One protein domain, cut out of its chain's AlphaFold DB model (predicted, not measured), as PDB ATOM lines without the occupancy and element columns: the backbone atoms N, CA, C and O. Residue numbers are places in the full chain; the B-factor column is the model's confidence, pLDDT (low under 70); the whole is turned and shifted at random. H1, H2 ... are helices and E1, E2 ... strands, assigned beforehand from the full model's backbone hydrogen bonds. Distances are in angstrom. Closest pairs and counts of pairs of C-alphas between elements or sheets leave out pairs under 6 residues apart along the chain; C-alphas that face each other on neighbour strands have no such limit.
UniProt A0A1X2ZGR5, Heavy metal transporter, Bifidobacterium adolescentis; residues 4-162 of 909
ATOM      1  N   THR A   4      -1.820 -17.406   0.133       60.66
ATOM      2  CA  THR A   4      -0.566 -16.657   0.164       60.66
ATOM      3  C   THR A   4      -0.089 -16.613   1.609       60.66
ATOM      4  O   THR A   4      -0.881 -16.293   2.502       60.66
ATOM      5  N   ASP A   5       1.172 -16.965   1.848       65.25
ATOM      6  CA  ASP A   5       1.775 -16.790   3.166       65.25
ATOM      7  C   ASP A   5       1.773 -15.304   3.535       65.25
ATOM      8  O   ASP A   5       1.976 -14.433   2.683       65.25
ATOM      9  N   LEU A   6       1.509 -15.013   4.810       74.06
ATOM     10  CA  LEU A   6       1.537 -13.643   5.307       74.06
ATOM     11  C   LEU A   6       2.951 -13.055   5.154       74.06
ATOM     12  O   LEU A   6       3.930 -13.772   5.381       74.06
ATOM     13  N   PRO A   7       3.080 -11.746   4.858       81.62
ATOM     14  CA  PRO A   7       4.342 -11.034   5.028       81.62
ATOM     15  C   PRO A   7       4.944 -11.313   6.411       81.62
ATOM     16  O   PRO A   7       4.208 -11.413   7.393       81.62
ATOM     17  N   ALA A   8       6.273 -11.404   6.510       83.12
ATOM     18  CA  ALA A   8       6.949 -11.770   7.761       83.12
ATOM     19  C   ALA A   8       6.529 -10.882   8.948       83.12
ATOM     20  O   ALA A   8       6.215 -11.392  10.019       83.12
ATOM     21  N   SER A   9       6.401  -9.570   8.729       83.19
ATOM     22  CA  SER A   9       5.930  -8.620   9.747       83.19
ATOM     23  C   SER A   9       4.493  -8.881  10.219       83.19
ATOM     24  O   SER A   9       4.172  -8.655  11.384       83.19
ATOM     25  N   TYR A  10       3.622  -9.377   9.336       89.31
ATOM     26  CA  TYR A  10       2.248  -9.746   9.682       89.31
ATOM     27  C   TYR A  10       2.226 -11.057  10.474       89.31
ATOM     28  O   TYR A  10       1.472 -11.182  11.437       89.31
ATOM     29  N   ALA A  11       3.067 -12.025  10.097       88.75
ATOM     30  CA  ALA A  11       3.206 -13.277  10.832       88.75
ATOM     31  C   ALA A  11       3.722 -13.040  12.262       88.75
ATOM     32  O   ALA A  11       3.145 -13.583  13.199       88.75
ATOM     33  N   GLU A  12       4.717 -12.168  12.447       92.19
ATOM     34  CA  GLU A  12       5.241 -11.812  13.773       92.19
ATOM     35  C   GLU A  12       4.163 -11.201  14.680       92.19
ATOM     36  O   GLU A  12       3.979 -11.656  15.808       92.19
ATOM     37  N   MET A  13       3.395 -10.219  14.188       94.44
ATOM     38  CA  MET A  13       2.311  -9.623  14.980       94.44
ATOM     39  C   MET A  13       1.185 -10.627  15.268       94.44
ATOM     40  O   MET A  13       0.632 -10.637  16.368       94.44
ATOM     41  N   ARG A  14       0.837 -11.490  14.304       94.69
ATOM     42  CA  ARG A  14      -0.145 -12.570  14.498       94.69
ATOM     43  C   ARG A  14       0.301 -13.513  15.613       94.69
ATOM     44  O   ARG A  14      -0.503 -13.858  16.477       94.69
ATOM     45  N   ASP A  15       1.560 -13.933  15.584       93.94
ATOM     46  CA  ASP A  15       2.104 -14.874  16.557       93.94
ATOM     47  C   ASP A  15       2.198 -14.224  17.941       93.94
ATOM     48  O   ASP A  15       1.766 -14.837  18.915       93.94
ATOM     49  N   ARG A  16       2.596 -12.946  18.016       94.94
ATOM     50  CA  ARG A  16       2.546 -12.153  19.252       94.94
ATOM     51  C   ARG A  16       1.134 -12.073  19.829       94.94
ATOM     52  O   ARG A  16       0.947 -12.347  21.008       94.94
ATOM     53  N   LEU A  17       0.130 -11.739  19.014       94.81
ATOM     54  CA  LEU A  17      -1.270 -11.726  19.455       94.81
ATOM     55  C   LEU A  17      -1.670 -13.088  20.032       94.81
ATOM     56  O   LEU A  17      -2.237 -13.149  21.119       94.81
ATOM     57  N   ALA A  18      -1.353 -14.179  19.334       93.56
ATOM     58  CA  ALA A  18      -1.685 -15.521  19.795       93.56
ATOM     59  C   ALA A  18      -0.978 -15.899  21.109       93.56
ATOM     60  O   ALA A  18      -1.598 -16.523  21.967       93.56
ATOM     61  N   GLU A  19       0.297 -15.539  21.269       93.88
ATOM     62  CA  GLU A  19       1.061 -15.750  22.505       93.88
ATOM     63  C   GLU A  19       0.435 -15.007  23.682       93.88
ATOM     64  O   GLU A  19       0.098 -15.635  24.685       93.88
ATOM     65  N   GLU A  20       0.188 -13.704  23.539       93.44
ATOM     66  CA  GLU A  20      -0.398 -12.916  24.624       93.44
ATOM     67  C   GLU A  20      -1.836 -13.372  24.942       93.44
ATOM     68  O   GLU A  20      -2.256 -13.340  26.097       93.44
ATOM     69  N   ALA A  21      -2.583 -13.876  23.949       90.75
ATOM     70  CA  ALA A  21      -3.938 -14.382  24.167       90.75
ATOM     71  C   ALA A  21      -3.931 -15.633  25.049       90.75
ATOM     72  O   ALA A  21      -4.830 -15.815  25.862       90.75
ATOM     73  N   ASP A  22      -2.933 -16.504  24.885       90.69
ATOM     74  CA  ASP A  22      -2.802 -17.736  25.670       90.69
ATOM     75  C   ASP A  22      -2.401 -17.451  27.127       90.69
ATOM     76  O   ASP A  22      -2.785 -18.191  28.034       90.69
ATOM     77  N   LEU A  23      -1.661 -16.360  27.355       88.56
ATOM     78  CA  LEU A  23      -1.158 -15.954  28.669       88.56
ATOM     79  C   LEU A  23      -2.162 -15.126  29.489       88.56
ATOM     80  O   LEU A  23      -2.041 -15.061  30.714       88.56
ATOM     81  N   HIS A  24      -3.155 -14.499  28.852       84.25
ATOM     82  CA  HIS A  24      -4.027 -13.536  29.521       84.25
ATOM     83  C   HIS A  24      -5.114 -14.196  30.395       84.25
ATOM     84  O   HIS A  24      -6.043 -14.841  29.903       84.25
ATOM     85  N   LEU A  25      -5.047 -13.969  31.713       82.69
ATOM     86  CA  LEU A  25      -5.867 -14.653  32.729       82.69
ATOM     87  C   LEU A  25      -7.371 -14.355  32.659       82.69
ATOM     88  O   LEU A  25      -8.180 -15.181  33.078       82.69
ATOM     89  N   TYR A  26      -7.741 -13.175  32.163       82.19
ATOM     90  CA  TYR A  26      -9.127 -12.694  32.171       82.19
ATOM     91  C   TYR A  26      -9.862 -12.863  30.835       82.19
ATOM     92  O   TYR A  26     -11.045 -12.533  30.756       82.19
ATOM     93  N   LEU A  27      -9.198 -13.387  29.796       83.00
ATOM     94  CA  LEU A  27      -9.872 -13.709  28.534       83.00
ATOM     95  C   LEU A  27     -10.812 -14.901  28.737       83.00
ATOM     96  O   LEU A  27     -10.473 -15.871  29.416       83.00
ATOM     97  N   ARG A  28     -11.991 -14.879  28.110       82.00
ATOM     98  CA  ARG A  28     -12.991 -15.949  28.290       82.00
ATOM     99  C   ARG A  28     -12.597 -17.274  27.632       82.00
ATOM    100  O   ARG A  28     -13.005 -18.333  28.103       82.00
ATOM    101  N   ASN A  29     -11.841 -17.227  26.534       84.44
ATOM    102  CA  ASN A  29     -11.407 -18.408  25.776       84.44
ATOM    103  C   ASN A  29      -9.975 -18.254  25.217       84.44
ATOM    104  O   ASN A  29      -9.787 -18.247  23.997       84.44
ATOM    105  N   PRO A  30      -8.956 -18.129  26.083       86.88
ATOM    106  CA  PRO A  30      -7.591 -17.777  25.683       86.88
ATOM    107  C   PRO A  30      -6.992 -18.789  24.695       86.88
ATOM    108  O   PRO A  30      -6.541 -18.429  23.609       86.88
ATOM    109  N   ARG A  31      -7.104 -20.089  25.001       85.56
ATOM    110  CA  ARG A  31      -6.576 -21.172  24.152       85.56
ATOM    111  C   ARG A  31      -7.273 -21.276  22.800       85.56
ATOM    112  O   ARG A  31      -6.609 -21.478  21.786       85.56
ATOM    113  N   GLY A  32      -8.604 -21.164  22.778       87.12
ATOM    114  CA  GLY A  32      -9.370 -21.203  21.534       87.12
ATOM    115  C   GLY A  32      -9.022 -20.020  20.633       87.12
ATOM    116  O   GLY A  32      -8.782 -20.215  19.442       87.12
ATOM    117  N   LEU A  33      -8.922 -18.818  21.211       88.19
ATOM    118  CA  LEU A  33      -8.505 -17.603  20.506       88.19
ATOM    119  C   LEU A  33      -7.079 -17.733  19.960       88.19
ATOM    120  O   LEU A  33      -6.880 -17.507  18.771       88.19
ATOM    121  N   CYS A  34      -6.116 -18.164  20.777       91.38
ATOM    122  CA  CYS A  34      -4.733 -18.400  20.356       91.38
ATOM    123  C   CYS A  34      -4.654 -19.350  19.150       91.38
ATOM    124  O   CYS A  34      -4.035 -19.025  18.134       91.38
ATOM    125  N   GLN A  35      -5.335 -20.500  19.219       90.44
ATOM    126  CA  GLN A  35      -5.368 -21.466  18.118       90.44
ATOM    127  C   GLN A  35      -5.974 -20.869  16.847       90.44
ATOM    128  O   GLN A  35      -5.398 -21.034  15.775       90.44
ATOM    129  N   ALA A  36      -7.094 -20.149  16.961       91.25
ATOM    130  CA  ALA A  36      -7.718 -19.486  15.823       91.25
ATOM    131  C   ALA A  36      -6.778 -18.442  15.201       91.25
ATOM    132  O   ALA A  36      -6.508 -18.512  14.004       91.25
ATOM    133  N   ILE A  37      -6.200 -17.537  15.996       93.50
ATOM    134  CA  ILE A  37      -5.318 -16.460  15.513       93.50
ATOM    135  C   ILE A  37      -4.119 -17.021  14.739       93.50
ATOM    136  O   ILE A  37      -3.779 -16.492  13.685       93.50
ATOM    137  N   ARG A  38      -3.528 -18.140  15.176       92.94
ATOM    138  CA  ARG A  38      -2.412 -18.795  14.461       92.94
ATOM    139  C   ARG A  38      -2.777 -19.286  13.058       92.94
ATOM    140  O   ARG A  38      -1.898 -19.424  12.214       92.94
ATOM    141  N   THR A  39      -4.060 -19.532  12.793       92.00
ATOM    142  CA  THR A  39      -4.564 -19.928  11.465       92.00
ATOM    143  C   THR A  39      -4.910 -18.745  10.562       92.00
ATOM    144  O   THR A  39      -5.368 -18.961   9.440       92.00
ATOM    145  N   LEU A  40      -4.730 -17.506  11.032       91.19
ATOM    146  CA  LEU A  40      -5.030 -16.313  10.252       91.19
ATOM    147  C   LEU A  40      -4.162 -16.263   8.987       91.19
ATOM    148  O   LEU A  40      -2.931 -16.268   9.066       91.19
ATOM    149  N   THR A  41      -4.814 -16.174   7.828       88.50
ATOM    150  CA  THR A  41      -4.182 -16.038   6.508       88.50
ATOM    151  C   THR A  41      -4.986 -15.111   5.591       88.50
ATOM    152  O   THR A  41      -6.083 -14.655   5.931       88.50
ATOM    153  N   THR A  42      -4.445 -14.829   4.405       86.06
ATOM    154  CA  THR A  42      -5.128 -14.089   3.335       86.06
ATOM    155  C   THR A  42      -5.558 -15.023   2.206       86.06
ATOM    156  O   THR A  42      -4.860 -15.988   1.892       86.06
ATOM    157  N   THR A  43      -6.704 -14.760   1.570       80.81
ATOM    158  CA  THR A  43      -7.237 -15.639   0.515       80.81
ATOM    159  C   THR A  43      -8.091 -14.925  -0.533       80.81
ATOM    160  O   THR A  43      -8.959 -14.119  -0.195       80.81
ATOM    161  N   ASP A  44      -7.875 -15.261  -1.807       77.00
ATOM    162  CA  ASP A  44      -8.709 -14.827  -2.941       77.00
ATOM    163  C   ASP A  44      -9.992 -15.665  -3.108       77.00
ATOM    164  O   ASP A  44     -10.853 -15.349  -3.928       77.00
ATOM    165  N   ASP A  45     -10.118 -16.767  -2.362       73.19
ATOM    166  CA  ASP A  45     -11.213 -17.725  -2.513       73.19
ATOM    167  C   ASP A  45     -12.415 -17.326  -1.647       73.19
ATOM    168  O   ASP A  45     -12.339 -17.286  -0.421       73.19
ATOM    169  N   LEU A  46     -13.551 -17.052  -2.286       66.88
ATOM    170  CA  LEU A  46     -14.799 -16.663  -1.617       66.88
ATOM    171  C   LEU A  46     -15.670 -17.859  -1.221       66.88
ATOM    172  O   LEU A  46     -16.765 -17.671  -0.688       66.88
ATOM    173  N   SER A  47     -15.218 -19.081  -1.502       75.81
ATOM    174  CA  SER A  47     -15.979 -20.287  -1.202       75.81
ATOM    175  C   SER A  47     -16.096 -20.470   0.317       75.81
ATOM    176  O   SER A  47     -15.075 -20.442   1.012       75.81
ATOM    177  N   PRO A  48     -17.310 -20.669   0.862       71.00
ATOM    178  CA  PRO A  48     -17.483 -20.928   2.283       71.00
ATOM    179  C   PRO A  48     -16.834 -22.269   2.643       71.00
ATOM    180  O   PRO A  48     -17.224 -23.318   2.130       71.00
ATOM    181  N   LEU A  49     -15.838 -22.231   3.529       80.62
ATOM    182  CA  LEU A  49     -15.197 -23.417   4.093       80.62
ATOM    183  C   LEU A  49     -15.774 -23.667   5.495       80.62
ATOM    184  O   LEU A  49     -15.718 -22.760   6.331       80.62
ATOM    185  N   PRO A  50     -16.328 -24.862   5.778       81.75
ATOM    186  CA  PRO A  50     -16.871 -25.181   7.096       81.75
ATOM    187  C   PRO A  50     -15.842 -24.966   8.213       81.75
ATOM    188  O   PRO A  50     -14.693 -25.387   8.081       81.75
ATOM    189  N   GLY A  51     -16.259 -24.332   9.314       86.00
ATOM    190  CA  GLY A  51     -15.392 -24.064  10.467       86.00
ATOM    191  C   GLY A  51     -14.360 -22.953  10.241       86.00
ATOM    192  O   GLY A  51     -13.344 -22.911  10.934       86.00
ATOM    193  N   THR A  52     -14.584 -22.070   9.263       87.75
ATOM    194  CA  THR A  52     -13.748 -20.888   9.026       87.75
ATOM    195  C   THR A  52     -14.599 -19.634   8.886       87.75
ATOM    196  O   THR A  52     -15.712 -19.668   8.368       87.75
ATOM    197  N   GLN A  53     -14.033 -18.509   9.307       89.38
ATOM    198  CA  GLN A  53     -14.610 -17.184   9.148       89.38
ATOM    199  C   GLN A  53     -13.770 -16.372   8.172       89.38
ATOM    200  O   GLN A  53     -12.540 -16.479   8.157       89.38
ATOM    201  N   THR A  54     -14.426 -15.523   7.386       89.31
ATOM    202  CA  THR A  54     -13.754 -14.579   6.492       89.31
ATOM    203  C   THR A  54     -14.203 -13.151   6.750       89.31
ATOM    204  O   THR A  54     -15.357 -12.888   7.094       89.31
ATOM    205  N   ILE A  55     -13.283 -12.203   6.577       88.62
ATOM    206  CA  ILE A  55     -13.589 -10.781   6.676       88.62
ATOM    207  C   ILE A  55     -12.836  -9.982   5.622       88.62
ATOM    208  O   ILE A  55     -11.655 -10.199   5.348       88.62
ATOM    209  N   ARG A  56     -13.541  -9.034   5.003       85.31
ATOM    210  CA  ARG A  56     -12.944  -8.131   4.021       85.31
ATOM    211  C   ARG A  56     -12.340  -6.913   4.734       85.31
ATOM    212  O   ARG A  56     -13.069  -6.274   5.506       85.31
ATOM    213  N   PRO A  57     -11.061  -6.574   4.483       82.31
ATOM    214  CA  PRO A  57     -10.460  -5.372   5.046       82.31
ATOM    215  C   PRO A  57     -11.071  -4.112   4.419       82.31
ATOM    216  O   PRO A  57     -11.510  -4.120   3.267       82.31
ATOM    217  N   PHE A  58     -11.093  -3.016   5.178       82.75
ATOM    218  CA  PHE A  58     -11.462  -1.700   4.644       82.75
ATOM    219  C   PHE A  58     -10.322  -1.061   3.838       82.75
ATOM    220  O   PHE A  58     -10.574  -0.257   2.946       82.75
ATOM    221  N   LEU A  59      -9.075  -1.429   4.126       83.56
ATOM    222  CA  LEU A  59      -7.905  -0.956   3.401       83.56
ATOM    223  C   LEU A  59      -7.435  -2.041   2.423       83.56
ATOM    224  O   LEU A  59      -6.947  -3.094   2.832       83.56
ATOM    225  N   ASP A  60      -7.625  -1.787   1.131       78.88
ATOM    226  CA  ASP A  60      -7.181  -2.635   0.027       78.88
ATOM    227  C   ASP A  60      -5.727  -2.292  -0.317       78.88
ATOM    228  O   ASP A  60      -5.450  -1.316  -1.012       78.88
ATOM    229  N   ARG A  61      -4.790  -3.106   0.176       77.62
ATOM    230  CA  ARG A  61      -3.356  -2.979  -0.119       77.62
ATOM    231  C   ARG A  61      -2.941  -3.701  -1.410       77.62
ATOM    232  O   ARG A  61      -1.758  -3.936  -1.616       77.62
ATOM    233  N   GLY A  62      -3.887  -4.105  -2.263       67.19
ATOM    234  CA  GLY A  62      -3.628  -4.842  -3.505       67.19
ATOM    235  C   GLY A  62      -3.237  -6.314  -3.309       67.19
ATOM    236  O   GLY A  62      -3.562  -7.136  -4.158       67.19
ATOM    237  N   GLU A  63      -2.601  -6.656  -2.184       60.41
ATOM    238  CA  GLU A  63      -2.127  -8.009  -1.841       60.41
ATOM    239  C   GLU A  63      -3.092  -8.798  -0.931       60.41
ATOM    240  O   GLU A  63      -2.949 -10.007  -0.767       60.41
ATOM    241  N   THR A  64      -4.095  -8.137  -0.339       62.66
ATOM    242  CA  THR A  64      -5.024  -8.722   0.652       62.66
ATOM    243  C   THR A  64      -6.464  -8.789   0.128       62.66
ATOM    244  O   THR A  64      -7.243  -7.860   0.363       62.66
ATOM    245  N   PRO A  65      -6.865  -9.879  -0.543       68.81
ATOM    246  CA  PRO A  65      -8.239 -10.078  -1.022       68.81
ATOM    247  C   PRO A  65      -9.288 -10.155   0.097       68.81
ATOM    248  O   PRO A  65     -10.269  -9.406   0.077       68.81
ATOM    249  N   GLN A  66      -9.080 -11.037   1.080       83.88
ATOM    250  CA  GLN A  66      -9.846 -11.197   2.321       83.88
ATOM    251  C   GLN A  66      -8.972 -11.877   3.377       83.88
ATOM    252  O   GLN A  66      -8.063 -12.634   3.038       83.88
ATOM    253  N   TRP A  67      -9.282 -11.643   4.647       88.56
ATOM    254  CA  TRP A  67      -8.713 -12.382   5.769       88.56
ATOM    255  C   TRP A  67      -9.553 -13.620   6.050       88.56
ATOM    256  O   TRP A  67     -10.783 -13.546   6.027       88.56
ATOM    257  N   ARG A  68      -8.904 -14.747   6.335       89.81
ATOM    258  CA  ARG A  68      -9.540 -16.008   6.718       89.81
ATOM    259  C   ARG A  68      -8.900 -16.548   7.985       89.81
ATOM    260  O   ARG A  68      -7.689 -16.465   8.148       89.81
ATOM    261  N   MET A  69      -9.719 -17.121   8.856       90.94
ATOM    262  CA  MET A  69      -9.287 -17.720  10.114       90.94
ATOM    263  C   MET A  69     -10.189 -18.906  10.464       90.94
ATOM    264  O   MET A  69     -11.386 -18.878  10.167       90.94
ATOM    265  N   SER A  70      -9.650 -19.946  11.095       90.12
ATOM    266  CA  SER A  70     -10.455 -21.022  11.677       90.12
ATOM    267  C   SER A  70     -11.315 -20.510  12.834       90.12
ATOM    268  O   SER A  70     -10.951 -19.571  13.541       90.12
ATOM    269  N   GLU A  71     -12.477 -21.124  13.039       88.56
ATOM    270  CA  GLU A  71     -13.305 -20.846  14.212       88.56
ATOM    271  C   GLU A  71     -12.620 -21.360  15.493       88.56
ATOM    272  O   GLU A  71     -12.100 -22.481  15.497       88.56
ATOM    273  N   PRO A  72     -12.598 -20.571  16.585       84.88
ATOM    274  CA  PRO A  72     -12.065 -21.039  17.855       84.88
ATOM    275  C   PRO A  72     -12.933 -22.157  18.450       84.88
ATOM    276  O   PRO A  72     -14.139 -22.260  18.210       84.88
ATOM    277  N   ALA A  73     -12.322 -23.001  19.282       75.62
ATOM    278  CA  ALA A  73     -13.054 -24.022  20.025       75.62
ATOM    279  C   ALA A  73     -14.107 -23.354  20.929       75.62
ATOM    280  O   ALA A  73     -13.747 -22.591  21.820       75.62
ATOM    281  N   GLY A  74     -15.395 -23.623  20.695       73.44
ATOM    282  CA  GLY A  74     -16.506 -22.979  21.412       73.44
ATOM    283  C   GLY A  74     -17.383 -22.054  20.559       73.44
ATOM    284  O   GLY A  74     -18.397 -21.581  21.063       73.44
ATOM    285  N   GLY A  75     -17.050 -21.845  19.282       81.31
ATOM    286  CA  GLY A  75     -17.885 -21.116  18.318       81.31
ATOM    287  C   GLY A  75     -17.117 -20.023  17.571       81.31
ATOM    288  O   GLY A  75     -15.937 -19.819  17.836       81.31
ATOM    289  N   PRO A  76     -17.757 -19.306  16.634       83.81
ATOM    290  CA  PRO A  76     -17.101 -18.251  15.867       83.81
ATOM    291  C   PRO A  76     -16.628 -17.094  16.763       83.81
ATOM    292  O   PRO A  76     -17.342 -16.642  17.656       83.81
ATOM    293  N   MET A  77     -15.419 -16.589  16.499       87.75
ATOM    294  CA  MET A  77     -14.906 -15.356  17.110       87.75
ATOM    295  C   MET A  77     -15.835 -14.172  16.780       87.75
ATOM    296  O   MET A  77     -16.177 -13.994  15.611       87.75
ATOM    297  N   PRO A  78     -16.178 -13.308  17.753       88.56
ATOM    298  CA  PRO A  78     -16.945 -12.098  17.488       88.56
ATOM    299  C   PRO A  78     -16.328 -11.226  16.383       88.56
ATOM    300  O   PRO A  78     -15.127 -10.949  16.386       88.56
ATOM    301  N   THR A  79     -17.162 -10.718  15.469       88.44
ATOM    302  CA  THR A  79     -16.723  -9.910  14.314       88.44
ATOM    303  C   THR A  79     -15.867  -8.705  14.709       88.44
ATOM    304  O   THR A  79     -14.946  -8.349  13.977       88.44
ATOM    305  N   TYR A  80     -16.157  -8.064  15.847       90.12
ATOM    306  CA  TYR A  80     -15.405  -6.891  16.303       90.12
ATOM    307  C   TYR A  80     -13.951  -7.253  16.666       90.12
ATOM    308  O   TYR A  80     -13.036  -6.540  16.260       90.12
ATOM    309  N   LEU A  81     -13.731  -8.402  17.325       91.19
ATOM    310  CA  LEU A  81     -12.394  -8.928  17.623       91.19
ATOM    311  C   LEU A  81     -11.677  -9.367  16.355       91.19
ATOM    312  O   LEU A  81     -10.507  -9.047  16.182       91.19
ATOM    313  N   PHE A  82     -12.374 -10.043  15.436       92.00
ATOM    314  CA  PHE A  82     -11.752 -10.466  14.183       92.00
ATOM    315  C   PHE A  82     -11.254  -9.248  13.380       92.00
ATOM    316  O   PHE A  82     -10.127  -9.251  12.891       92.00
ATOM    317  N   ARG A  83     -12.030  -8.153  13.328       91.50
ATOM    318  CA  ARG A  83     -11.570  -6.885  12.728       91.50
ATOM    319  C   ARG A  83     -10.346  -6.319  13.442       91.50
ATOM    320  O   ARG A  83      -9.365  -6.016  12.766       91.50
ATOM    321  N   ALA A  84     -10.387  -6.223  14.769       93.75
ATOM    322  CA  ALA A  84      -9.272  -5.718  15.564       93.75
ATOM    323  C   ALA A  84      -7.982  -6.522  15.331       93.75
ATOM    324  O   ALA A  84      -6.936  -5.932  15.078       93.75
ATOM    325  N   VAL A  85      -8.059  -7.860  15.317       94.56
ATOM    326  CA  VAL A  85      -6.915  -8.743  15.025       94.56
ATOM    327  C   VAL A  85      -6.352  -8.443  13.638       94.56
ATOM    328  O   VAL A  85      -5.148  -8.250  13.499       94.56
ATOM    329  N   THR A  86      -7.206  -8.359  12.613       92.00
ATOM    330  CA  THR A  86      -6.731  -8.092  11.245       92.00
ATOM    331  C   THR A  86      -6.075  -6.722  11.108       92.00
ATOM    332  O   THR A  86      -5.060  -6.617  10.429       92.00
ATOM    333  N   GLU A  87      -6.609  -5.695  11.777       92.81
ATOM    334  CA  GLU A  87      -6.054  -4.339  11.742       92.81
ATOM    335  C   GLU A  87      -4.775  -4.204  12.589       92.81
ATOM    336  O   GLU A  87      -3.868  -3.473  12.198       92.81
ATOM    337  N   ALA A  88      -4.627  -4.944  13.691       94.69
ATOM    338  CA  ALA A  88      -3.352  -5.035  14.410       94.69
ATOM    339  C   ALA A  88      -2.273  -5.717  13.556       94.69
ATOM    340  O   ALA A  88      -1.177  -5.183  13.378       94.69
ATOM    341  N   VAL A  89      -2.602  -6.861  12.950       93.25
ATOM    342  CA  VAL A  89      -1.680  -7.607  12.079       93.25
ATOM    343  C   VAL A  89      -1.217  -6.758  10.896       93.25
ATOM    344  O   VAL A  89      -0.044  -6.811  10.534       93.25
ATOM    345  N   SER A  90      -2.094  -5.926  10.331       88.88
ATOM    346  CA  SER A  90      -1.748  -5.039   9.221       88.88
ATOM    347  C   SER A  90      -1.091  -3.709   9.619       88.88
ATOM    348  O   SER A  90      -0.798  -2.897   8.738       88.88
ATOM    349  N   GLY A  91      -0.845  -3.466  10.913       90.25
ATOM    350  CA  GLY A  91      -0.212  -2.235  11.409       90.25
ATOM    351  C   GLY A  91      -1.120  -1.000  11.346       90.25
ATOM    352  O   GLY A  91      -0.659   0.124  11.116       90.25
ATOM    353  N   ASP A  92      -2.427  -1.211  11.489       92.50
ATOM    354  CA  ASP A  92      -3.473  -0.185  11.531       92.50
ATOM    355  C   ASP A  92      -3.989   0.088  12.953       92.50
ATOM    356  O   ASP A  92      -4.767   1.023  13.160       92.50
ATOM    357  N   LEU A  93      -3.499  -0.682  13.929       95.31
ATOM    358  CA  LEU A  93      -3.559  -0.379  15.354       95.31
ATOM    359  C   LEU A  93      -2.150  -0.110  15.882       95.31
ATOM    360  O   LEU A  93      -1.181  -0.733  15.459       95.31
ATOM    361  N   ALA A  94      -2.044   0.835  16.807       95.00
ATOM    362  CA  ALA A  94      -0.810   1.142  17.510       95.00
ATOM    363  C   ALA A  94      -1.127   1.584  18.936       95.00
ATOM    364  O   ALA A  94      -2.208   2.108  19.203       95.00
ATOM    365  N   VAL A  95      -0.183   1.408  19.854       93.56
ATOM    366  CA  VAL A  95      -0.352   1.838  21.246       93.56
ATOM    367  C   VAL A  95       0.490   3.076  21.542       93.56
ATOM    368  O   VAL A  95       1.684   3.131  21.237       93.56
ATOM    369  N   ASN A  96      -0.128   4.102  22.122       90.62
ATOM    370  CA  ASN A  96       0.605   5.194  22.745       90.62
ATOM    371  C   ASN A  96       0.833   4.841  24.212       90.62
ATOM    372  O   ASN A  96      -0.126   4.601  24.943       90.62
ATOM    373  N   ILE A  97       2.096   4.826  24.630       83.75
ATOM    374  CA  ILE A  97       2.485   4.594  26.020       83.75
ATOM    375  C   ILE A  97       3.005   5.929  26.548       83.75
ATOM    376  O   ILE A  97       4.095   6.346  26.147       83.75
ATOM    377  N   PRO A  98       2.221   6.649  27.363       71.31
ATOM    378  CA  PRO A  98       2.660   7.923  27.906       71.31
ATOM    379  C   PRO A  98       3.835   7.722  28.865       71.31
ATOM    380  O   PRO A  98       3.930   6.711  29.554       71.31
ATOM    381  N   GLU A  99       4.734   8.699  28.939       63.22
ATOM    382  CA  GLU A  99       5.852   8.663  29.883       63.22
ATOM    383  C   GLU A  99       5.354   8.906  31.326       63.22
ATOM    384  O   GLU A  99       4.513   9.776  31.556       63.22
ATOM    385  N   GLY A 100       5.877   8.173  32.320       58.16
ATOM    386  CA  GLY A 100       5.591   8.414  33.747       58.16
ATOM    387  C   GLY A 100       5.242   7.164  34.565       58.16
ATOM    388  O   GLY A 100       5.313   6.039  34.074       58.16
ATOM    389  N   ARG A 101       4.879   7.356  35.846       46.75
ATOM    390  CA  ARG A 101       4.375   6.262  36.702       46.75
ATOM    391  C   ARG A 101       3.034   5.759  36.157       46.75
ATOM    392  O   ARG A 101       2.211   6.564  35.721       46.75
ATOM    393  N   ASN A 102       2.823   4.445  36.195       59.03
ATOM    394  CA  ASN A 102       1.634   3.770  35.662       59.03
ATOM    395  C   ASN A 102       1.399   4.030  34.158       59.03
ATOM    396  O   ASN A 102       0.259   4.086  33.702       59.03
ATOM    397  N   ALA A 103       2.476   4.202  33.382       63.19
ATOM    398  CA  ALA A 103       2.432   4.372  31.926       63.19
ATOM    399  C   ALA A 103       1.596   3.290  31.219       63.19
ATOM    400  O   ALA A 103       0.863   3.586  30.278       63.19
ATOM    401  N   GLU A 104       1.671   2.052  31.710       64.56
ATOM    402  CA  GLU A 104       0.960   0.897  31.154       64.56
ATOM    403  C   GLU A 104      -0.556   0.985  31.390       64.56
ATOM    404  O   GLU A 104      -1.333   0.828  30.452       64.56
ATOM    405  N   GLU A 105      -0.992   1.386  32.589       65.38
ATOM    406  CA  GLU A 105      -2.412   1.638  32.901       65.38
ATOM    407  C   GLU A 105      -2.994   2.833  32.122       65.38
ATOM    408  O   GLU A 105      -4.209   3.011  32.032       65.38
ATOM    409  N   ARG A 106      -2.123   3.698  31.593       70.81
ATOM    410  CA  ARG A 106      -2.479   4.894  30.818       70.81
ATOM    411  C   ARG A 106      -2.295   4.699  29.315       70.81
ATOM    412  O   ARG A 106      -2.449   5.665  28.568       70.81
ATOM    413  N   ALA A 107      -1.956   3.491  28.870       83.94
ATOM    414  CA  ALA A 107      -1.761   3.205  27.462       83.94
ATOM    415  C   ALA A 107      -3.078   3.352  26.686       83.94
ATOM    416  O   ALA A 107      -4.120   2.817  27.076       83.94
ATOM    417  N   VAL A 108      -3.023   4.070  25.566       87.38
ATOM    418  CA  VAL A 108      -4.181   4.336  24.704       87.38
ATOM    419  C   VAL A 108      -3.954   3.671  23.357       87.38
ATOM    420  O   VAL A 108      -2.922   3.887  22.718       87.38
ATOM    421  N   ILE A 109      -4.924   2.875  22.913       92.25
ATOM    422  CA  ILE A 109      -4.909   2.314  21.564       92.25
ATOM    423  C   ILE A 109      -5.329   3.412  20.584       92.25
ATOM    424  O   ILE A 109      -6.336   4.095  20.772       92.25
ATOM    425  N   TYR A 110      -4.551   3.561  19.523       93.31
ATOM    426  CA  TYR A 110      -4.862   4.393  18.376       93.31
ATOM    427  C   TYR A 110      -5.158   3.511  17.176       93.31
ATOM    428  O   TYR A 110      -4.448   2.544  16.897       93.31
ATOM    429  N   ARG A 111      -6.184   3.901  16.432       93.19
ATOM    430  CA  ARG A 111      -6.567   3.284  15.172       93.19
ATOM    431  C   ARG A 111      -6.302   4.253  14.033       93.19
ATOM    432  O   ARG A 111      -6.578   5.451  14.138       93.19
ATOM    433  N   ARG A 112      -5.764   3.741  12.929       91.69
ATOM    434  CA  ARG A 112      -5.609   4.515  11.697       91.69
ATOM    435  C   ARG A 112      -6.983   4.961  11.203       91.69
ATOM    436  O   ARG A 112      -7.963   4.227  11.313       91.69
ATOM    437  N   ASP A 113      -7.069   6.144  10.606       87.12
ATOM    438  CA  ASP A 113      -8.321   6.748  10.132       87.12
ATOM    439  C   ASP A 113      -8.921   6.092   8.875       87.12
ATOM    440  O   ASP A 113      -9.373   6.765   7.944       87.12
ATOM    441  N   ILE A 114      -9.006   4.767   8.856       85.44
ATOM    442  CA  ILE A 114      -9.522   3.993   7.737       85.44
ATOM    443  C   ILE A 114     -11.013   4.316   7.528       85.44
ATOM    444  O   ILE A 114     -11.820   4.177   8.452       85.44
ATOM    445  N   PRO A 115     -11.416   4.755   6.323       75.88
ATOM    446  CA  PRO A 115     -12.815   4.976   5.995       75.88
ATOM    447  C   PRO A 115     -13.649   3.704   6.177       75.88
ATOM    448  O   PRO A 115     -13.192   2.597   5.910       75.88
ATOM    449  N   LYS A 116     -14.942   3.852   6.486       73.50
ATOM    450  CA  LYS A 116     -15.906   2.728   6.519       73.50
ATOM    451  C   LYS A 116     -16.273   2.184   5.124       73.50
ATOM    452  O   LYS A 116     -17.277   1.496   4.958       73.50
ATOM    453  N   ARG A 117     -15.475   2.515   4.109       79.69
ATOM    454  CA  ARG A 117     -15.581   2.069   2.720       79.69
ATOM    455  C   ARG A 117     -14.216   1.572   2.273       79.69
ATOM    456  O   ARG A 117     -13.204   2.054   2.769       79.69
ATOM    457  N   ILE A 118     -14.208   0.649   1.318       79.31
ATOM    458  CA  ILE A 118     -12.955   0.116   0.788       79.31
ATOM    459  C   ILE A 118     -12.173   1.248   0.122       79.31
ATOM    460  O   ILE A 118     -12.708   1.942  -0.743       79.31
ATOM    461  N   THR A 119     -10.926   1.434   0.538       82.56
ATOM    462  CA  THR A 119      -9.998   2.427  -0.012       82.56
ATOM    463  C   THR A 119      -8.644   1.787  -0.283       82.56
ATOM    464  O   THR A 119      -8.288   0.817   0.379       82.56
ATOM    465  N   ARG A 120      -7.894   2.335  -1.241       82.69
ATOM    466  CA  ARG A 120      -6.493   1.961  -1.502       82.69
ATOM    467  C   ARG A 120      -5.501   2.943  -0.888       82.69
ATOM    468  O   ARG A 120      -4.367   2.575  -0.601       82.69
ATOM    469  N   ASP A 121      -5.948   4.171  -0.644       82.75
ATOM    470  CA  ASP A 121      -5.128   5.201  -0.021       82.75
ATOM    471  C   ASP A 121      -5.002   4.907   1.473       82.75
ATOM    472  O   ASP A 121      -6.012   4.862   2.182       82.75
ATOM    473  N   ILE A 122      -3.769   4.694   1.938       84.75
ATOM    474  CA  ILE A 122      -3.453   4.435   3.347       84.75
ATOM    475  C   ILE A 122      -3.466   5.772   4.099       84.75
ATOM    476  O   ILE A 122      -2.578   6.597   3.871       84.75
ATOM    477  N   PRO A 123      -4.421   6.011   5.019       85.19
ATOM    478  CA  PRO A 123      -4.458   7.261   5.765       85.19
ATOM    479  C   PRO A 123      -3.241   7.387   6.684       85.19
ATOM    480  O   PRO A 123      -2.834   6.423   7.334       85.19
ATOM    481  N   VAL A 124      -2.672   8.584   6.776       85.44
ATOM    482  CA  VAL A 124      -1.544   8.868   7.681       85.44
ATOM    483  C   VAL A 124      -1.994   9.304   9.076       85.44
ATOM    484  O   VAL A 124      -1.179   9.322   9.995       85.44
ATOM    485  N   SER A 125      -3.272   9.651   9.239       84.94
ATOM    486  CA  SER A 125      -3.843  10.118  10.497       84.94
ATOM    487  C   SER A 125      -4.411   8.984  11.350       84.94
ATOM    488  O   SER A 125      -4.768   7.909  10.853       84.94
ATOM    489  N   TRP A 126      -4.474   9.252  12.653       91.75
ATOM    490  CA  TRP A 126      -4.884   8.306  13.681       91.75
ATOM    491  C   TRP A 126      -5.848   8.974  14.663       91.75
ATOM    492  O   TRP A 126      -5.770  10.183  14.906       91.75
ATOM    493  N   HIS A 127      -6.720   8.175  15.271       89.50
ATOM    494  CA  HIS A 127      -7.594   8.594  16.365       89.50
ATOM    495  C   HIS A 127      -7.480   7.621  17.543       89.50
ATOM    496  O   HIS A 127      -7.242   6.429  17.330       89.50
ATOM    497  N   PRO A 128      -7.622   8.111  18.784       89.75
ATOM    498  CA  PRO A 128      -7.700   7.235  19.939       89.75
ATOM    499  C   PRO A 128      -9.042   6.507  19.945       89.75
ATOM    500  O   PRO A 128     -10.063   7.064  19.535       89.75
ATOM    501  N   ILE A 129      -9.056   5.284  20.458       87.50
ATOM    502  CA  ILE A 129     -10.289   4.521  20.645       87.50
ATOM    503  C   ILE A 129     -10.516   4.284  22.135       87.50
ATOM    504  O   ILE A 129      -9.584   3.973  22.872       87.50
ATOM    505  N   ALA A 130     -11.763   4.445  22.579       81.56
ATOM    506  CA  ALA A 130     -12.117   4.235  23.983       81.56
ATOM    507  C   ALA A 130     -12.044   2.748  24.367       81.56
ATOM    508  O   ALA A 130     -11.572   2.414  25.444       81.56
ATOM    509  N   SER A 131     -12.515   1.875  23.472       85.00
ATOM    510  CA  SER A 131     -12.387   0.421  23.576       85.00
ATOM    511  C   SER A 131     -12.526  -0.232  22.204       85.00
ATOM    512  O   SER A 131     -13.163   0.332  21.303       85.00
ATOM    513  N   LEU A 132     -11.986  -1.442  22.038       89.19
ATOM    514  CA  LEU A 132     -12.119  -2.208  20.794       89.19
ATOM    515  C   LEU A 132     -13.588  -2.518  20.492       89.19
ATOM    516  O   LEU A 132     -14.040  -2.390  19.353       89.19
ATOM    517  N   ALA A 133     -14.363  -2.882  21.514       86.12
ATOM    518  CA  ALA A 133     -15.789  -3.148  21.357       86.12
ATOM    519  C   ALA A 133     -16.553  -1.899  20.883       86.12
ATOM    520  O   ALA A 133     -17.348  -1.982  19.945       86.12
ATOM    521  N   SER A 134     -16.269  -0.733  21.470       81.50
ATOM    522  CA  SER A 134     -16.902   0.535  21.097       81.50
ATOM    523  C   SER A 134     -16.608   0.929  19.647       81.50
ATOM    524  O   SER A 134     -17.521   1.366  18.933       81.50
ATOM    525  N   GLU A 135     -15.363   0.743  19.206       87.06
ATOM    526  CA  GLU A 135     -14.889   1.119  17.874       87.06
ATOM    527  C   GLU A 135     -15.399   0.173  16.779       87.06
ATOM    528  O   GLU A 135     -15.944   0.602  15.758       87.06
ATOM    529  N   TYR A 136     -15.267  -1.135  17.002       87.38
ATOM    530  CA  TYR A 136     -15.578  -2.159  16.004       87.38
ATOM    531  C   TYR A 136     -17.012  -2.707  16.101       87.38
ATOM    532  O   TYR A 136     -17.399  -3.568  15.307       87.38
ATOM    533  N   GLY A 137     -17.824  -2.194  17.031       84.38
ATOM    534  CA  GLY A 137     -19.250  -2.504  17.153       84.38
ATOM    535  C   GLY A 137     -19.570  -3.808  17.892       84.38
ATOM    536  O   GLY A 137     -20.545  -4.473  17.536       84.38
ATOM    537  N   GLY A 138     -18.764  -4.178  18.891       83.81
ATOM    538  CA  GLY A 138     -19.066  -5.258  19.837       83.81
ATOM    539  C   GLY A 138     -20.310  -4.942  20.676       83.81
ATOM    540  O   GLY A 138     -20.592  -3.777  20.941       83.81
ATOM    541  N   LYS A 139     -21.095  -5.965  21.046       78.81
ATOM    542  CA  LYS A 139     -22.383  -5.787  21.740       78.81
ATOM    543  C   LYS A 139     -22.638  -6.866  22.788       78.81
ATOM    544  O   LYS A 139     -22.455  -8.048  22.514       78.81
ATOM    545  N   GLY A 140     -23.174  -6.448  23.936       73.69
ATOM    546  CA  GLY A 140     -23.752  -7.334  24.950       73.69
ATOM    547  C   GLY A 140     -22.810  -8.454  25.396       73.69
ATOM    548  O   GLY A 140     -21.643  -8.216  25.692       73.69
ATOM    549  N   ALA A 141     -23.323  -9.686  25.428       69.06
ATOM    550  CA  ALA A 141     -22.596 -10.847  25.935       69.06
ATOM    551  C   ALA A 141     -21.354 -11.235  25.109       69.06
ATOM    552  O   ALA A 141     -20.517 -11.961  25.636       69.06
ATOM    553  N   ASP A 142     -21.195 -10.748  23.874       75.06
ATOM    554  CA  ASP A 142     -20.049 -11.084  23.013       75.06
ATOM    555  C   ASP A 142     -18.800 -10.231  23.314       75.06
ATOM    556  O   ASP A 142     -17.717 -10.497  22.786       75.06
ATOM    557  N   VAL A 143     -18.933  -9.193  24.148       81.12
ATOM    558  CA  VAL A 143     -17.812  -8.337  24.555       81.12
ATOM    559  C   VAL A 143     -16.957  -9.064  25.593       81.12
ATOM    560  O   VAL A 143     -17.456  -9.486  26.639       81.12
ATOM    561  N   ASP A 144     -15.667  -9.212  25.298       80.56
ATOM    562  CA  ASP A 144     -14.690  -9.744  26.241       80.56
ATOM    563  C   ASP A 144     -14.097  -8.569  27.040       80.56
ATOM    564  O   ASP A 144     -13.532  -7.654  26.433       80.56
ATOM    565  N   PRO A 145     -14.247  -8.548  28.379       75.12
ATOM    566  CA  PRO A 145     -13.790  -7.432  29.206       75.12
ATOM    567  C   PRO A 145     -12.265  -7.265  29.205       75.12
ATOM    568  O   PRO A 145     -11.780  -6.186  29.524       75.12
ATOM    569  N   ALA A 146     -11.515  -8.304  28.833       83.31
ATOM    570  CA  ALA A 146     -10.058  -8.311  28.803       83.31
ATOM    571  C   ALA A 146      -9.464  -8.030  27.412       83.31
ATOM    572  O   ALA A 146      -8.244  -8.049  27.248       83.31
ATOM    573  N   ALA A 147     -10.304  -7.792  26.397       86.06
ATOM    574  CA  ALA A 147      -9.847  -7.619  25.020       86.06
ATOM    575  C   ALA A 147      -8.856  -6.456  24.872       86.06
ATOM    576  O   ALA A 147      -7.813  -6.616  24.248       86.06
ATOM    577  N   ASP A 148      -9.164  -5.296  25.450       87.50
ATOM    578  CA  ASP A 148      -8.344  -4.097  25.273       87.50
ATOM    579  C   ASP A 148      -6.946  -4.259  25.888       87.50
ATOM    580  O   ASP A 148      -5.961  -3.836  25.283       87.50
ATOM    581  N   ASP A 149      -6.843  -4.891  27.057       86.88
ATOM    582  CA  ASP A 149      -5.575  -5.044  27.779       86.88
ATOM    583  C   ASP A 149      -4.643  -6.038  27.088       86.88
ATOM    584  O   ASP A 149      -3.485  -5.712  26.820       86.88
ATOM    585  N   TRP A 150      -5.177  -7.182  26.651       89.81
ATOM    586  CA  TRP A 150      -4.432  -8.137  25.832       89.81
ATOM    587  C   TRP A 150      -3.876  -7.494  24.544       89.81
ATOM    588  O   TRP A 150      -2.717  -7.714  24.180       89.81
ATOM    589  N   PHE A 151      -4.663  -6.655  23.862       93.25
ATOM    590  CA  PHE A 151      -4.182  -5.940  22.676       93.25
ATOM    591  C   PHE A 151      -3.104  -4.905  23.007       93.25
ATOM    592  O   PHE A 151      -2.130  -4.802  22.259       93.25
ATOM    593  N   LYS A 152      -3.246  -4.138  24.097       90.88
ATOM    594  CA  LYS A 152      -2.215  -3.175  24.527       90.88
ATOM    595  C   LYS A 152      -0.880  -3.877  24.757       90.88
ATOM    596  O   LYS A 152       0.139  -3.382  24.275       90.88
ATOM    597  N   ASP A 153      -0.889  -5.028  25.427       89.50
ATOM    598  CA  ASP A 153       0.321  -5.811  25.679       89.50
ATOM    599  C   ASP A 153       0.943  -6.349  24.394       89.50
ATOM    600  O   ASP A 153       2.137  -6.141  24.160       89.50
ATOM    601  N   ALA A 154       0.142  -6.942  23.507       93.31
ATOM    602  CA  ALA A 154       0.637  -7.456  22.233       93.31
ATOM    603  C   ALA A 154       1.252  -6.348  21.356       93.31
ATOM    604  O   ALA A 154       2.357  -6.511  20.833       93.31
ATOM    605  N   LEU A 155       0.574  -5.200  21.227       94.56
ATOM    606  CA  LEU A 155       1.063  -4.047  20.459       94.56
ATOM    607  C   LEU A 155       2.359  -3.483  21.054       94.56
ATOM    608  O   LEU A 155       3.303  -3.180  20.319       94.56
ATOM    609  N   ARG A 156       2.425  -3.366  22.385       90.50
ATOM    610  CA  ARG A 156       3.606  -2.881  23.112       90.50
ATOM    611  C   ARG A 156       4.802  -3.800  22.903       90.50
ATOM    612  O   ARG A 156       5.870  -3.317  22.533       90.50
ATOM    613  N   LEU A 157       4.626  -5.101  23.123       89.88
ATOM    614  CA  LEU A 157       5.700  -6.091  23.035       89.88
ATOM    615  C   LEU A 157       6.206  -6.273  21.601       89.88
ATOM    616  O   LEU A 157       7.397  -6.500  21.409       89.88
ATOM    617  N   GLN A 158       5.341  -6.093  20.597       92.00
ATOM    618  CA  GLN A 158       5.763  -6.057  19.194       92.00
ATOM    619  C   GLN A 158       6.442  -4.733  18.797       92.00
ATOM    620  O   GLN A 158       6.998  -4.617  17.707       92.00
ATOM    621  N   GLY A 159       6.387  -3.702  19.643       89.12
ATOM    622  CA  GLY A 159       6.902  -2.372  19.322       89.12
ATOM    623  C   GLY A 159       6.025  -1.578  18.345       89.12
ATOM    624  O   GLY A 159       6.470  -0.540  17.849       89.12
ATOM    625  N   GLN A 160       4.779  -2.006  18.099       93.19
ATOM    626  CA  GLN A 160       3.775  -1.266  17.322       93.19
ATOM    627  C   GLN A 160       3.247  -0.072  18.132       93.19
ATOM    628  O   GLN A 160       2.125  -0.043  18.638       93.19
ATOM    629  N   THR A 161       4.110   0.929  18.276       93.06
ATOM    630  CA  THR A 161       3.883   2.113  19.104       93.06
ATOM    631  C   THR A 161       3.673   3.358  18.254       93.06
ATOM    632  O   THR A 161       4.211   3.479  17.153       93.06
ATOM    633  N   ILE A 162       2.895   4.306  18.774       92.44
ATOM    634  CA  ILE A 162       2.650   5.606  18.144       92.44
ATOM    635  C   ILE A 162       3.109   6.733  19.066       92.44
ATOM    636  O   ILE A 162       2.877   6.713  20.280       92.44
TER     637      ILE A 162
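AT A GLANCE: This is residues 4 to 162 of the 909 residues of the protein "Heavy metal transporter" of Bifidobacterium adolescentis (UniProt A0A1X2ZGR5). One helix, H3, lies in the middle of the domain between two small three-stranded sheets: its residues 79 to 86 pack across E1 E3 E2, and its residues 84 to 88 graze E4 E5 E6. The helical hairpin of H1 and H2 packs beside this core, H1 crossing both H3 and H5, while H5 covers part of the second sheet and short H4 packs on H3, closest at Tyr 80; at the two far ends of the longest axis lie Ser 47, in the short link from E1 to E2, and Arg 101, in the long link from E4 to E5. The printed part has 159 residues with five named helices and six named strands, in the order H1 H2 E1 E2 E3 H3 E4 E5 E6 H4 H5, and both sheets are antiparallel. The class is mixed, helices and strands, though under half of the residues are in named elements. The whole is compact, with a radius of gyration of the C-alphas of 15.0 A and spans of 50 by 37 by 31 A.

IN THESE COORDINATES: H1, residues 8 to 23, is the longest helix, 22.8 A from C-alpha 8 at (6.949, -11.770, 7.761) to C-alpha 23. H2, residues 30 to 38, follows and is 12.4 A long. E1 is residues 41 to 43, E2 residues 52 to 55 and E3 residues 67 to 70. H3, residues 79 to 89, is 15.4 A long and begins with C-alpha 79 at (-16.723, -9.910, 14.314). E4 is residues 93 to 96, E5 is residues 108 to 112 with 13.1 A, and E6 is residues 126 to 128. H4 is residues 132 to 136. H5, residues 147 to 157, is 15.7 A long and ends with C-alpha 157 at (5.700, -6.091, 23.035).

HOW THE PARTS SIT: H1 is the hub, touching three helices. It forms a helical hairpin with H2, at a shallow tilt of 10 degrees, opposite ways, the closest C-alphas being those of Ala 18 and Cys 34, 4.2 A apart. With residues 10 to 17 alone it touches H3 at a steep tilt of 52 degrees, closest at Tyr 10 and Val 89, C-alphas 5.1 A apart. It touches H5 at a steep tilt of 52 degrees too, closest at Leu 17 and Ala 154, C-alphas 5.4 A apart. H3 touches H4, closest at Tyr 80 and Tyr 136, C-alphas 4.7 A apart. H3 and H5 are close but not clearly touching, at a shallow tilt of 6 degrees, the same way, with the C-alphas of Ala 88 and Leu 155 7.6 A apart. In the sheet E1 E3 E2, N 41 and O 68 are 2.9 A apart, and in the hairpin of E2 and E3 N 53 and O 69 are 2.8 A apart, within hydrogen-bond range. H3 is on this sheet at a height of 9.6 A, across the strands; H2 only grazes it with residues 32 to 38. E4 E5 E6 is a meander, each strand the antiparallel neighbour of the one before, with N 110 and O 94 2.8 A apart and N 111 and O 127 2.9 A apart. H5 is on it at a height of 8.5 A, over E4 and E5, making two layers, a helix on one face of a sheet. In H1, H2, H3, H4 and H5 every O i to N i+4 pair is within hydrogen-bond range.

THE WHOLE: The two C-alphas farthest apart, those of Ser 47 and Arg 101, are 50.6 A from each other. The printed part has no cut. The links from E2 to E3, E4 to E5 and E5 to E6 are long. The mean pLDDT of the printed part is 84.4; residues 4 to 5, 46, 62 to 65, 99 to 105 and 141 are under 70.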